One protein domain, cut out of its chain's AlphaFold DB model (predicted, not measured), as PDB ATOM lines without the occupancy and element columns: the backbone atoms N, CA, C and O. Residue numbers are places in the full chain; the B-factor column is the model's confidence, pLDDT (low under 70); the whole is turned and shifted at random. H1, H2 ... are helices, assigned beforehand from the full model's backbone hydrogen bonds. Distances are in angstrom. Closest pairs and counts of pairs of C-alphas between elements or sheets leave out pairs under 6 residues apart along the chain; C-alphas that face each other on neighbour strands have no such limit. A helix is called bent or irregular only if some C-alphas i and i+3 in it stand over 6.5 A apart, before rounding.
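AT A GLANCE: This is residues 21 to 110 of the 797 residues of the protein "Hypothetical protein" of Symbiodinium sp. CCMP2592 (UniProt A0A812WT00). A small compact body of five short helices, H1 to H5, has one long arm, residues 87 to 110 with H6, that sticks out from it and draws the whole out to a span of 54 A, where the body without the arm spans 31 A. In the body, H1 and H5 run side by side in opposite ways, H2 lies at the turn after H1, H3 packs on H5 near where H5 begins, and H4 follows beyond H3. The printed part has 90 residues with six named helices, H1 to H6 in order along the chain, and no named strand; its class is all helix. The whole is loose, with a radius of gyration of the C-alphas of 17.6 A, and elongated, spanning 54 by 29 by 18 A.

IN THESE COORDINATES: H1, residues 21 to 34, begins with C-alpha 21 at (-39.250, 21.945, 41.335) and is 19.9 A from first to last C-alpha. H2 is residues 37 to 40, H3 is residues 43 to 48, and H4 is residues 53 to 59. H5, residues 72 to 81, begins with C-alpha 72 at (-23.848, 13.241, 37.638) and is 14.1 A long. H6, residues 90 to 102, is 19.3 A long and ends with C-alpha 102 at (-61.276, 32.665, 42.185). H6 is neither bent nor irregular, but only just: C-alphas 91 and 94 are 6.1 A apart.

HOW THE PARTS SIT: H1 is close to H5 but not clearly touching it; their closest C-alphas, of Thr 25 and Leu 77, are 7.5 A apart. The two run opposite ways at a shallow tilt of 5 degrees. H2 is close to H1 but not clearly touching, with the C-alphas of Val 32 and Arg 40 closest at 6.3 A. H3 and H5 touch, their closest C-alphas being those of Ala 44 and Thr 73, 4.6 A apart. They run the same way at a steep tilt of 37 degrees, only just past shallow. H4 is close to H3 but not clearly touching, the C-alphas of Met 48 and Ala 59 being closest at 6.3 A. These two run opposite ways at a steep tilt of 56 degrees. H4 and H5 are near each other. H6 is apart from H1 to H5. In H1, H3, H4 and H5 every O i to N i+4 pair is within hydrogen-bond range; in H6 it is 7 of 9, and H2 is too short for such a pair.

THE WHOLE: The C-alphas farthest apart, of His 38 and Val 107, are 55.0 A apart. Residues 87 to 110 stand free, and the body without them spans 31 by 26 by 18 A. The printed part has no cut. The link from H4 to H5, residues 60 to 71, is long. The mean pLDDT of the printed part is 80.6; residues 65, 84 and 86 to 92 are under 70.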
ATOM      1  N   TRP A  21     -40.034  22.884  42.138       82.94
ATOM      2  CA  TRP A  21     -39.250  21.945  41.335       82.94
ATOM      3  C   TRP A  21     -38.802  22.499  39.972       82.94
ATOM      4  O   TRP A  21     -37.633  22.358  39.621       82.94
ATOM      5  N   ARG A  22     -39.689  23.155  39.206       78.88
ATOM      6  CA  ARG A  22     -39.336  23.703  37.878       78.88
ATOM      7  C   ARG A  22     -38.331  24.847  38.007       78.88
ATOM      8  O   ARG A  22     -37.284  24.810  37.355       78.88
ATOM      9  N   ARG A  23     -38.606  25.798  38.907       82.75
ATOM     10  CA  ARG A  23     -37.675  26.870  39.284       82.75
ATOM     11  C   ARG A  23     -36.303  26.313  39.685       82.75
ATOM     12  O   ARG A  23     -35.310  26.711  39.089       82.75
ATOM     13  N   TYR A  24     -36.258  25.331  40.587       86.94
ATOM     14  CA  TYR A  24     -35.016  24.674  41.000       86.94
ATOM     15  C   TYR A  24     -34.266  24.043  39.820       86.94
ATOM     16  O   TYR A  24     -33.068  24.264  39.681       86.94
ATOM     17  N   THR A  25     -34.941  23.319  38.916       87.06
ATOM     18  CA  THR A  25     -34.261  22.745  37.737       87.06
ATOM     19  C   THR A  25     -33.655  23.810  36.816       87.06
ATOM     20  O   THR A  25     -32.587  23.579  36.255       87.06
ATOM     21  N   ARG A  26     -34.273  24.996  36.712       84.75
ATOM     22  CA  ARG A  26     -33.752  26.134  35.936       84.75
ATOM     23  C   ARG A  26     -32.571  26.817  36.635       84.75
ATOM     24  O   ARG A  26     -31.559  27.072  35.992       84.75
ATOM     25  N   GLU A  27     -32.654  27.029  37.948       86.44
ATOM     26  CA  GLU A  27     -31.542  27.537  38.767       86.44
ATOM     27  C   GLU A  27     -30.335  26.575  38.745       86.44
ATOM     28  O   GLU A  27     -29.191  27.015  38.641       86.44
ATOM     29  N   VAL A  28     -30.570  25.256  38.750       88.19
ATOM     30  CA  VAL A  28     -29.524  24.232  38.565       88.19
ATOM     31  C   VAL A  28     -28.919  24.278  37.161       88.19
ATOM     32  O   VAL A  28     -27.701  24.159  37.041       88.19
ATOM     33  N   ALA A  29     -29.714  24.490  36.110       85.38
ATOM     34  CA  ALA A  29     -29.184  24.658  34.757       85.38
ATOM     35  C   ALA A  29     -28.247  25.874  34.668       85.38
ATOM     36  O   ALA A  29     -27.118  25.734  34.202       85.38
ATOM     37  N   TRP A  30     -28.655  27.029  35.206       86.88
ATOM     38  CA  TRP A  30     -27.812  28.229  35.285       86.88
ATOM     39  C   TRP A  30     -26.541  28.012  36.129       86.88
ATOM     40  O   TRP A  30     -25.463  28.472  35.749       86.88
ATOM     41  N   TYR A  31     -26.621  27.258  37.231       87.19
ATOM     42  CA  TYR A  31     -25.457  26.891  38.049       87.19
ATOM     43  C   TYR A  31     -24.469  25.972  37.298       87.19
ATOM     44  O   TYR A  31     -23.257  26.179  37.335       87.19
ATOM     45  N   VAL A  32     -24.957  24.974  36.553       85.69
ATOM     46  CA  VAL A  32     -24.089  24.102  35.736       85.69
ATOM     47  C   VAL A  32     -23.493  24.854  34.541       85.69
ATOM     48  O   VAL A  32     -22.332  24.640  34.202       85.69
ATOM     49  N   GLN A  33     -24.246  25.763  33.921       85.06
ATOM     50  CA  GLN A  33     -23.755  26.591  32.816       85.06
ATOM     51  C   GLN A  33     -22.656  27.563  33.279       85.06
ATOM     52  O   GLN A  33     -21.615  27.638  32.631       85.06
ATOM     53  N   SER A  34     -22.840  28.234  34.424       83.75
ATOM     54  CA  SER A  34     -21.855  29.171  35.001       83.75
ATOM     55  C   SER A  34     -20.634  28.500  35.648       83.75
ATOM     56  O   SER A  34     -19.599  29.144  35.820       83.75
ATOM     57  N   THR A  35     -20.694  27.206  35.975       84.69
ATOM     58  CA  THR A  35     -19.513  26.450  36.423       84.69
ATOM     59  C   THR A  35     -18.669  25.949  35.244       84.69
ATOM     60  O   THR A  35     -19.178  25.386  34.273       84.69
ATOM     61  N   ALA A  36     -17.349  26.135  35.348       85.44
ATOM     62  CA  ALA A  36     -16.376  25.672  34.356       85.44
ATOM     63  C   ALA A  36     -16.402  24.132  34.197       85.44
ATOM     64  O   ALA A  36     -16.567  23.445  35.213       85.44
ATOM     65  N   PRO A  37     -16.183  23.572  32.983       81.06
ATOM     66  CA  PRO A  37     -16.393  22.149  32.678       81.06
ATOM     67  C   PRO A  37     -15.785  21.176  33.695       81.06
ATOM     68  O   PRO A  37     -16.511  20.415  34.334       81.06
ATOM     69  N   HIS A  38     -14.487  21.302  33.985       80.44
ATOM     70  CA  HIS A  38     -13.769  20.446  34.939       80.44
ATOM     71  C   HIS A  38     -14.327  20.470  36.383       80.44
ATOM     72  O   HIS A  38     -14.047  19.561  37.168       80.44
ATOM     73  N   LYS A  39     -15.131  21.479  36.758       82.31
ATOM     74  CA  LYS A  39     -15.806  21.581  38.070       82.31
ATOM     75  C   LYS A  39     -17.224  20.987  38.062       82.31
ATOM     76  O   LYS A  39     -17.749  20.677  39.137       82.31
ATOM     77  N   ARG A  40     -17.839  20.765  36.889       82.81
ATOM     78  CA  ARG A  40     -19.224  20.259  36.746       82.81
ATOM     79  C   ARG A  40     -19.428  18.885  37.383       82.81
ATOM     80  O   ARG A  40     -20.462  18.662  38.010       82.81
ATOM     81  N   ARG A  41     -18.404  18.023  37.349       82.31
ATOM     82  CA  ARG A  41     -18.408  16.689  37.984       82.31
ATOM     83  C   ARG A  41     -18.716  16.692  39.492       82.31
ATOM     84  O   ARG A  41     -19.197  15.693  40.002       82.31
ATOM     85  N   HIS A  42     -18.476  17.805  40.194       84.19
ATOM     86  CA  HIS A  42     -18.771  17.961  41.629       84.19
ATOM     87  C   HIS A  42     -20.002  18.844  41.907       84.19
ATOM     88  O   HIS A  42     -20.301  19.166  43.059       84.19
ATOM     89  N   CYS A  43     -20.740  19.270  40.877       84.19
ATOM     90  CA  CYS A  43     -21.945  20.078  41.074       84.19
ATOM     91  C   CYS A  43     -23.078  19.258  41.701       84.19
ATOM     92  O   CYS A  43     -23.761  19.762  42.586       84.19
ATOM     93  N   ALA A  44     -23.224  17.980  41.344       84.62
ATOM     94  CA  ALA A  44     -24.225  17.099  41.943       84.62
ATOM     95  C   ALA A  44     -24.007  16.890  43.453       84.62
ATOM     96  O   ALA A  44     -24.940  17.042  44.243       84.62
ATOM     97  N   SER A  45     -22.771  16.613  43.875       84.12
ATOM     98  CA  SER A  45     -22.410  16.438  45.286       84.12
ATOM     99  C   SER A  45     -22.559  17.744  46.088       84.12
ATOM    100  O   SER A  45     -23.078  17.709  47.208       84.12
ATOM    101  N   ARG A  46     -22.240  18.907  45.495       85.56
ATOM    102  CA  ARG A  46     -22.537  20.244  46.062       85.56
ATOM    103  C   ARG A  46     -24.039  20.513  46.215       85.56
ATOM    104  O   ARG A  46     -24.464  20.970  47.275       85.56
ATOM    105  N   LEU A  47     -24.841  20.205  45.194       86.75
ATOM    106  CA  LEU A  47     -26.298  20.387  45.201       86.75
ATOM    107  C   LEU A  47     -26.976  19.494  46.247       86.75
ATOM    108  O   LEU A  47     -27.803  19.985  47.013       86.75
ATOM    109  N   MET A  48     -26.580  18.219  46.362       83.81
ATOM    110  CA  MET A  48     -27.077  17.316  47.414       83.81
ATOM    111  C   MET A  48     -26.856  17.883  48.824       83.81
ATOM    112  O   MET A  48     -27.748  17.788  49.666       83.81
ATOM    113  N   GLY A  49     -25.705  18.519  49.074       83.56
ATOM    114  CA  GLY A  49     -25.393  19.172  50.351       83.56
ATOM    115  C   GLY A  49     -26.226  20.425  50.666       83.56
ATOM    116  O   GLY A  49     -26.193  20.903  51.800       83.56
ATOM    117  N   LYS A  50     -26.975  20.953  49.689       86.44
ATOM    118  CA  LYS A  50     -27.820  22.156  49.800       86.44
ATOM    119  C   LYS A  50     -29.321  21.868  49.660       86.44
ATOM    120  O   LYS A  50     -30.129  22.789  49.762       86.44
ATOM    121  N   LEU A  51     -29.717  20.603  49.497       87.75
ATOM    122  CA  LEU A  51     -31.116  20.189  49.622       87.75
ATOM    123  C   LEU A  51     -31.605  20.351  51.070       87.75
ATOM    124  O   LEU A  51     -30.867  20.120  52.030       87.75
ATOM    125  N   SER A  52     -32.877  20.713  51.223       85.88
ATOM    126  CA  SER A  52     -33.548  20.948  52.502       85.88
ATOM    127  C   SER A  52     -34.796  20.065  52.648       85.88
ATOM    128  O   SER A  52     -35.198  19.373  51.710       85.88
ATOM    129  N   GLY A  53     -35.391  20.053  53.843       86.00
ATOM    130  CA  GLY A  53     -36.660  19.376  54.126       86.00
ATOM    131  C   GLY A  53     -36.725  17.908  53.657       86.00
ATOM    132  O   GLY A  53     -35.725  17.184  53.722       86.00
ATOM    133  N   PRO A  54     -37.891  17.449  53.163       83.00
ATOM    134  CA  PRO A  54     -38.057  16.120  52.573       83.00
ATOM    135  C   PRO A  54     -37.076  15.763  51.445       83.00
ATOM    136  O   PRO A  54     -36.729  14.589  51.314       83.00
ATOM    137  N   ALA A  55     -36.592  16.728  50.650       84.25
ATOM    138  CA  ALA A  55     -35.603  16.441  49.604       84.25
ATOM    139  C   ALA A  55     -34.254  16.004  50.196       84.25
ATOM    140  O   ALA A  55     -33.645  15.054  49.700       84.25
ATOM    141  N   ARG A  56     -33.820  16.629  51.300       84.62
ATOM    142  CA  ARG A  56     -32.595  16.238  52.018       84.62
ATOM    143  C   ARG A  56     -32.677  14.808  52.555       84.62
ATOM    144  O   ARG A  56     -31.708  14.066  52.437       84.62
ATOM    145  N   LEU A  57     -33.832  14.411  53.094       84.75
ATOM    146  CA  LEU A  57     -34.049  13.059  53.622       84.75
ATOM    147  C   LEU A  57     -33.977  11.983  52.527       84.75
ATOM    148  O   LEU A  57     -33.428  10.911  52.769       84.75
ATOM    149  N   LEU A  58     -34.466  12.268  51.312       82.88
ATOM    150  CA  LEU A  58     -34.270  11.365  50.172       82.88
ATOM    151  C   LEU A  58     -32.805  11.324  49.722       82.88
ATOM    152  O   LEU A  58     -32.270  10.237  49.518       82.88
ATOM    153  N   ALA A  59     -32.136  12.474  49.616       81.31
ATOM    154  CA  ALA A  59     -30.734  12.540  49.202       81.31
ATOM    155  C   ALA A  59     -29.786  11.823  50.181       81.31
ATOM    156  O   ALA A  59     -28.858  11.151  49.742       81.31
ATOM    157  N   MET A  60     -30.067  11.878  51.488       82.56
ATOM    158  CA  MET A  60     -29.350  11.124  52.529       82.56
ATOM    159  C   MET A  60     -29.447   9.596  52.375       82.56
ATOM    160  O   MET A  60     -28.625   8.882  52.940       82.56
ATOM    161  N   SER A  61     -30.415   9.077  51.609       80.50
ATOM    162  CA  SER A  61     -30.511   7.641  51.299       80.50
ATOM    163  C   SER A  61     -29.625   7.197  50.124       80.50
ATOM    164  O   SER A  61     -29.618   6.015  49.775       80.50
ATOM    165  N   TRP A  62     -28.896   8.119  49.481       82.88
ATOM    166  CA  TRP A  62     -28.089   7.856  48.286       82.88
ATOM    167  C   TRP A  62     -26.595   8.098  48.541       82.88
ATOM    168  O   TRP A  62     -26.205   9.022  49.249       82.88
ATOM    169  N   SER A  63     -25.735   7.292  47.919       77.06
ATOM    170  CA  SER A  63     -24.282   7.476  47.976       77.06
ATOM    171  C   SER A  63     -23.838   8.660  47.109       77.06
ATOM    172  O   SER A  63     -24.049   8.656  45.899       77.06
ATOM    173  N   HIS A  64     -23.166   9.649  47.709       70.38
ATOM    174  CA  HIS A  64     -22.634  10.819  46.990       70.38
ATOM    175  C   HIS A  64     -21.732  10.428  45.806       70.38
ATOM    176  O   HIS A  64     -21.928  10.926  44.701       70.38
ATOM    177  N   ALA A  65     -20.847   9.442  46.002       64.81
ATOM    178  CA  ALA A  65     -19.928   8.944  44.974       64.81
ATOM    179  C   ALA A  65     -20.615   8.357  43.720       64.81
ATOM    180  O   ALA A  65     -19.966   8.198  42.693       64.81
ATOM    181  N   ALA A  66     -21.922   8.057  43.760       71.19
ATOM    182  CA  ALA A  66     -22.679   7.662  42.568       71.19
ATOM    183  C   ALA A  66     -23.011   8.848  41.633       71.19
ATOM    184  O   ALA A  66     -23.543   8.631  40.543       71.19
ATOM    185  N   PHE A  67     -22.723  10.084  42.056       75.94
ATOM    186  CA  PHE A  67     -23.004  11.316  41.315       75.94
ATOM    187  C   PHE A  67     -21.763  12.191  41.061       75.94
ATOM    188  O   PHE A  67     -21.901  13.215  40.397       75.94
ATOM    189  N   ASP A  68     -20.565  11.809  41.520       75.50
ATOM    190  CA  ASP A  68     -19.304  12.493  41.175       75.50
ATOM    191  C   ASP A  68     -18.826  12.075  39.766       75.50
ATOM    192  O   ASP A  68     -17.802  11.426  39.565       75.50
ATOM    193  N   SER A  69     -19.643  12.420  38.774       77.56
ATOM    194  CA  SER A  69     -19.503  12.138  37.344       77.56
ATOM    195  C   SER A  69     -19.934  13.391  36.580       77.56
ATOM    196  O   SER A  69     -20.741  14.169  37.086       77.56
ATOM    197  N   GLU A  70     -19.442  13.608  35.363       71.38
ATOM    198  CA  GLU A  70     -19.845  14.761  34.542       71.38
ATOM    199  C   GLU A  70     -21.364  14.792  34.290       71.38
ATOM    200  O   GLU A  70     -22.056  15.777  34.539       71.38
ATOM    201  N   ASP A  71     -21.901  13.625  33.954       78.38
ATOM    202  CA  ASP A  71     -23.321  13.317  33.800       78.38
ATOM    203  C   ASP A  71     -24.080  13.281  35.156       78.38
ATOM    204  O   ASP A  71     -25.295  13.080  35.223       78.38
ATOM    205  N   GLY A  72     -23.363  13.433  36.273       80.75
ATOM    206  CA  GLY A  72     -23.848  13.241  37.638       80.75
ATOM    207  C   GLY A  72     -24.975  14.191  38.027       80.75
ATOM    208  O   GLY A  72     -25.921  13.779  38.699       80.75
ATOM    209  N   THR A  73     -24.941  15.437  37.543       83.06
ATOM    210  CA  THR A  73     -26.015  16.413  37.808       83.06
ATOM    211  C   THR A  73     -27.292  16.067  37.035       83.06
ATOM    212  O   THR A  73     -28.386  16.164  37.593       83.06
ATOM    213  N   ARG A  74     -27.174  15.556  35.796       84.06
ATOM    214  CA  ARG A  74     -28.309  15.022  35.019       84.06
ATOM    215  C   ARG A  74     -28.916  13.814  35.741       84.06
ATOM    216  O   ARG A  74     -30.113  13.808  36.026       84.06
ATOM    217  N   LYS A  75     -28.082  12.849  36.143       83.44
ATOM    218  CA  LYS A  75     -28.483  11.642  36.896       83.44
ATOM    219  C   LYS A  75     -29.147  11.976  38.240       83.44
ATOM    220  O   LYS A  75     -30.120  11.323  38.620       83.44
ATOM    221  N   LEU A  76     -28.684  13.016  38.940       85.44
ATOM    222  CA  LEU A  76     -29.310  13.523  40.164       85.44
ATOM    223  C   LEU A  76     -30.719  14.082  39.896       85.44
ATOM    224  O   LEU A  76     -31.669  13.669  40.564       85.44
ATOM    225  N   LEU A  77     -30.881  14.968  38.907       86.25
ATOM    226  CA  LEU A  77     -32.188  15.547  38.569       86.25
ATOM    227  C   LEU A  77     -33.187  14.491  38.070       86.25
ATOM    228  O   LEU A  77     -34.343  14.511  38.489       86.25
ATOM    229  N   GLN A  78     -32.746  13.522  37.263       85.50
ATOM    230  CA  GLN A  78     -33.572  12.387  36.831       85.50
ATOM    231  C   GLN A  78     -34.063  11.549  38.026       85.50
ATOM    232  O   GLN A  78     -35.246  11.214  38.108       85.50
ATOM    233  N   ARG A  79     -33.189  11.267  39.003       82.38
ATOM    234  CA  ARG A  79     -33.531  10.499  40.214       82.38
ATOM    235  C   ARG A  79     -34.432  11.269  41.189       82.38
ATOM    236  O   ARG A  79     -35.231  10.667  41.904       82.38
ATOM    237  N   LEU A  80     -34.351  12.599  41.206       84.62
ATOM    238  CA  LEU A  80     -35.295  13.458  41.927       84.62
ATOM    239  C   LEU A  80     -36.648  13.551  41.186       84.62
ATOM    240  O   LEU A  80     -37.692  13.510  41.837       84.62
ATOM    241  N   ALA A  81     -36.662  13.565  39.849       81.69
ATOM    242  CA  ALA A  81     -37.874  13.535  39.018       81.69
ATOM    243  C   ALA A  81     -38.627  12.189  39.047       81.69
ATOM    244  O   ALA A  81     -39.857  12.154  38.909       81.69
ATOM    245  N   SER A  82     -37.922  11.074  39.251       79.50
ATOM    246  CA  SER A  82     -38.551   9.771  39.495       79.50
ATOM    247  C   SER A  82     -39.140   9.642  40.906       79.50
ATOM    248  O   SER A  82     -40.001   8.793  41.144       79.50
ATOM    249  N   SER A  83     -38.754  10.528  41.832       79.44
ATOM    250  CA  SER A  83     -39.228  10.508  43.216       79.44
ATOM    251  C   SER A  83     -40.720  10.872  43.360       79.44
ATOM    252  O   SER A  83     -41.272  11.675  42.597       79.44
ATOM    253  N   PRO A  84     -41.396  10.362  44.409       69.44
ATOM    254  CA  PRO A  84     -42.792  10.688  44.686       69.44
ATOM    255  C   PRO A  84     -43.012  12.124  45.194       69.44
ATOM    256  O   PRO A  84     -44.159  12.479  45.449       69.44
ATOM    257  N   LEU A  85     -41.968  12.948  45.366       73.44
ATOM    258  CA  LEU A  85     -42.129  14.381  45.653       73.44
ATOM    259  C   LEU A  85     -42.623  15.129  44.408       73.44
ATOM    260  O   LEU A  85     -43.567  15.909  44.486       73.44
ATOM    261  N   VAL A  86     -42.032  14.836  43.247       69.94
ATOM    262  CA  VAL A  86     -42.323  15.529  41.980       69.94
ATOM    263  C   VAL A  86     -43.641  15.050  41.355       69.94
ATOM    264  O   VAL A  86     -44.387  15.848  40.791       69.94
ATOM    265  N   ARG A  87     -43.973  13.760  41.497       62.31
ATOM    266  CA  ARG A  87     -45.095  13.101  40.791       62.31
ATOM    267  C   ARG A  87     -46.493  13.286  41.410       62.31
ATOM    268  O   ARG A  87     -47.473  12.841  40.826       62.31
ATOM    269  N   LYS A  88     -46.623  13.903  42.590       59.38
ATOM    270  CA  LYS A  88     -47.882  13.913  43.379       59.38
ATOM    271  C   LYS A  88     -48.917  14.992  43.009       59.38
ATOM    272  O   LYS A  88     -49.931  15.107  43.690       59.38
ATOM    273  N   THR A  89     -48.694  15.803  41.976       59.06
ATOM    274  CA  THR A  89     -49.412  17.083  41.781       59.06
ATOM    275  C   THR A  89     -50.660  17.064  40.902       59.06
ATOM    276  O   THR A  89     -51.341  18.085  40.848       59.06
ATOM    277  N   LEU A  90     -51.028  15.949  40.265       55.06
ATOM    278  CA  LEU A  90     -52.202  15.911  39.375       55.06
ATOM    279  C   LEU A  90     -53.529  16.333  40.053       55.06
ATOM    280  O   LEU A  90     -54.249  17.143  39.468       55.06
ATOM    281  N   PRO A  91     -53.838  15.929  41.308       55.19
ATOM    282  CA  PRO A  91     -55.009  16.449  42.025       55.19
ATOM    283  C   PRO A  91     -54.916  17.953  42.327       55.19
ATOM    284  O   PRO A  91     -55.938  18.624  42.458       55.19
ATOM    285  N   ASN A  92     -53.696  18.488  42.433       63.00
ATOM    286  CA  ASN A  92     -53.434  19.883  42.772       63.00
ATOM    287  C   ASN A  92     -53.598  20.818  41.563       63.00
ATOM    288  O   ASN A  92     -54.033  21.950  41.731       63.00
ATOM    289  N   ALA A  93     -53.326  20.361  40.335       70.94
ATOM    290  CA  ALA A  93     -53.466  21.200  39.139       70.94
ATOM    291  C   ALA A  93     -54.897  21.759  38.988       70.94
ATOM    292  O   ALA A  93     -55.085  22.951  38.747       70.94
ATOM    293  N   ALA A  94     -55.918  20.935  39.248       75.94
ATOM    294  CA  ALA A  94     -57.315  21.374  39.250       75.94
ATOM    295  C   ALA A  94     -57.650  22.368  40.382       75.94
ATOM    296  O   ALA A  94     -58.557  23.186  40.212       75.94
ATOM    297  N   ALA A  95     -56.946  22.304  41.518       81.00
ATOM    298  CA  ALA A  95     -57.098  23.237  42.634       81.00
ATOM    299  C   ALA A  95     -56.408  24.580  42.343       81.00
ATOM    300  O   ALA A  95     -57.038  25.621  42.508       81.00
ATOM    301  N   ILE A  96     -55.186  24.564  41.802       80.81
ATOM    302  CA  ILE A  96     -54.445  25.760  41.365       80.81
ATOM    303  C   ILE A  96     -55.240  26.525  40.295       80.81
ATOM    304  O   ILE A  96     -55.416  27.736  40.404       80.81
ATOM    305  N   CYS A  97     -55.812  25.834  39.300       82.12
ATOM    306  CA  CYS A  97     -56.694  26.482  38.323       82.12
ATOM    307  C   CYS A  97     -57.921  27.138  38.981       82.12
ATOM    308  O   CYS A  97     -58.297  28.245  38.602       82.12
ATOM    309  N   GLN A  98     -58.539  26.496  39.979       84.56
ATOM    310  CA  GLN A  98     -59.664  27.088  40.714       84.56
ATOM    311  C   GLN A  98     -59.229  28.311  41.529       84.56
ATOM    312  O   GLN A  98     -59.874  29.350  41.415       84.56
ATOM    313  N   GLN A  99     -58.112  28.224  42.258       86.12
ATOM    314  CA  GLN A  99     -57.494  29.323  43.008       86.12
ATOM    315  C   GLN A  99     -57.233  30.534  42.101       86.12
ATOM    316  O   GLN A  99     -57.659  31.644  42.429       86.12
ATOM    317  N   TYR A 100     -56.633  30.314  40.925       87.06
ATOM    318  CA  TYR A 100     -56.392  31.355  39.925       87.06
ATOM    319  C   TYR A 100     -57.699  32.004  39.437       87.06
ATOM    320  O   TYR A 100     -57.835  33.226  39.475       87.06
ATOM    321  N   PHE A 101     -58.717  31.221  39.059       86.06
ATOM    322  CA  PHE A 101     -60.000  31.788  38.622       86.06
ATOM    323  C   PHE A 101     -60.817  32.440  39.756       86.06
ATOM    324  O   PHE A 101     -61.623  33.328  39.474       86.06
ATOM    325  N   SER A 102     -60.610  32.056  41.022       85.38
ATOM    326  CA  SER A 102     -61.276  32.665  42.185       85.38
ATOM    327  C   SER A 102     -60.575  33.904  42.748       85.38
ATOM    328  O   SER A 102     -61.235  34.714  43.397       85.38
ATOM    329  N   PHE A 103     -59.267  34.064  42.522       87.44
ATOM    330  CA  PHE A 103     -58.464  35.157  43.079       87.44
ATOM    331  C   PHE A 103     -58.973  36.531  42.617       87.44
ATOM    332  O   PHE A 103     -59.321  36.724  41.446       87.44
ATOM    333  N   ARG A 104     -58.980  37.491  43.550       87.94
ATOM    334  CA  ARG A 104     -59.434  38.880  43.388       87.94
ATOM    335  C   ARG A 104     -58.520  39.842  44.153       87.94
ATOM    336  O   ARG A 104     -57.750  39.419  45.016       87.94
ATOM    337  N   ARG A 105     -58.640  41.134  43.841       86.88
ATOM    338  CA  ARG A 105     -58.077  42.232  44.639       86.88
ATOM    339  C   ARG A 105     -58.717  42.231  46.028       86.88
ATOM    340  O   ARG A 105     -59.935  42.071  46.129       86.88
ATOM    341  N   HIS A 106     -57.923  42.396  47.080       85.00
ATOM    342  CA  HIS A 106     -58.445  42.557  48.436       85.00
ATOM    343  C   HIS A 106     -58.965  43.983  48.653       85.00
ATOM    344  O   HIS A 106     -58.530  44.940  48.009       85.00
ATOM    345  N   VAL A 107     -59.905  44.135  49.586       75.00
ATOM    346  CA  VAL A 107     -60.357  45.458  50.029       75.00
ATOM    347  C   VAL A 107     -59.151  46.201  50.621       75.00
ATOM    348  O   VAL A 107     -58.381  45.616  51.378       75.00
ATOM    349  N   ASN A 108     -58.977  47.472  50.245       76.19
ATOM    350  CA  ASN A 108     -57.849  48.347  50.614       76.19
ATOM    351  C   ASN A 108     -56.462  47.981  50.030       76.19
ATOM    352  O   ASN A 108     -55.463  48.582  50.413       76.19
ATOM    353  N   GLU A 109     -56.370  47.056  49.069       84.00
ATOM    354  CA  GLU A 109     -55.111  46.735  48.375       84.00
ATOM    355  C   GLU A 109     -54.788  47.741  47.248       84.00
ATOM    356  O   GLU A 109     -55.681  48.099  46.471       84.00
ATOM    357  N   SER A 110     -53.524  48.165  47.095       84.94
ATOM    358  CA  SER A 110     -53.068  48.972  45.944       84.94
ATOM    359  C   SER A 110     -53.098  48.172  44.633       84.94
ATOM    360  O   SER A 110     -53.073  46.938  44.638       84.94
TER     361      SER A 110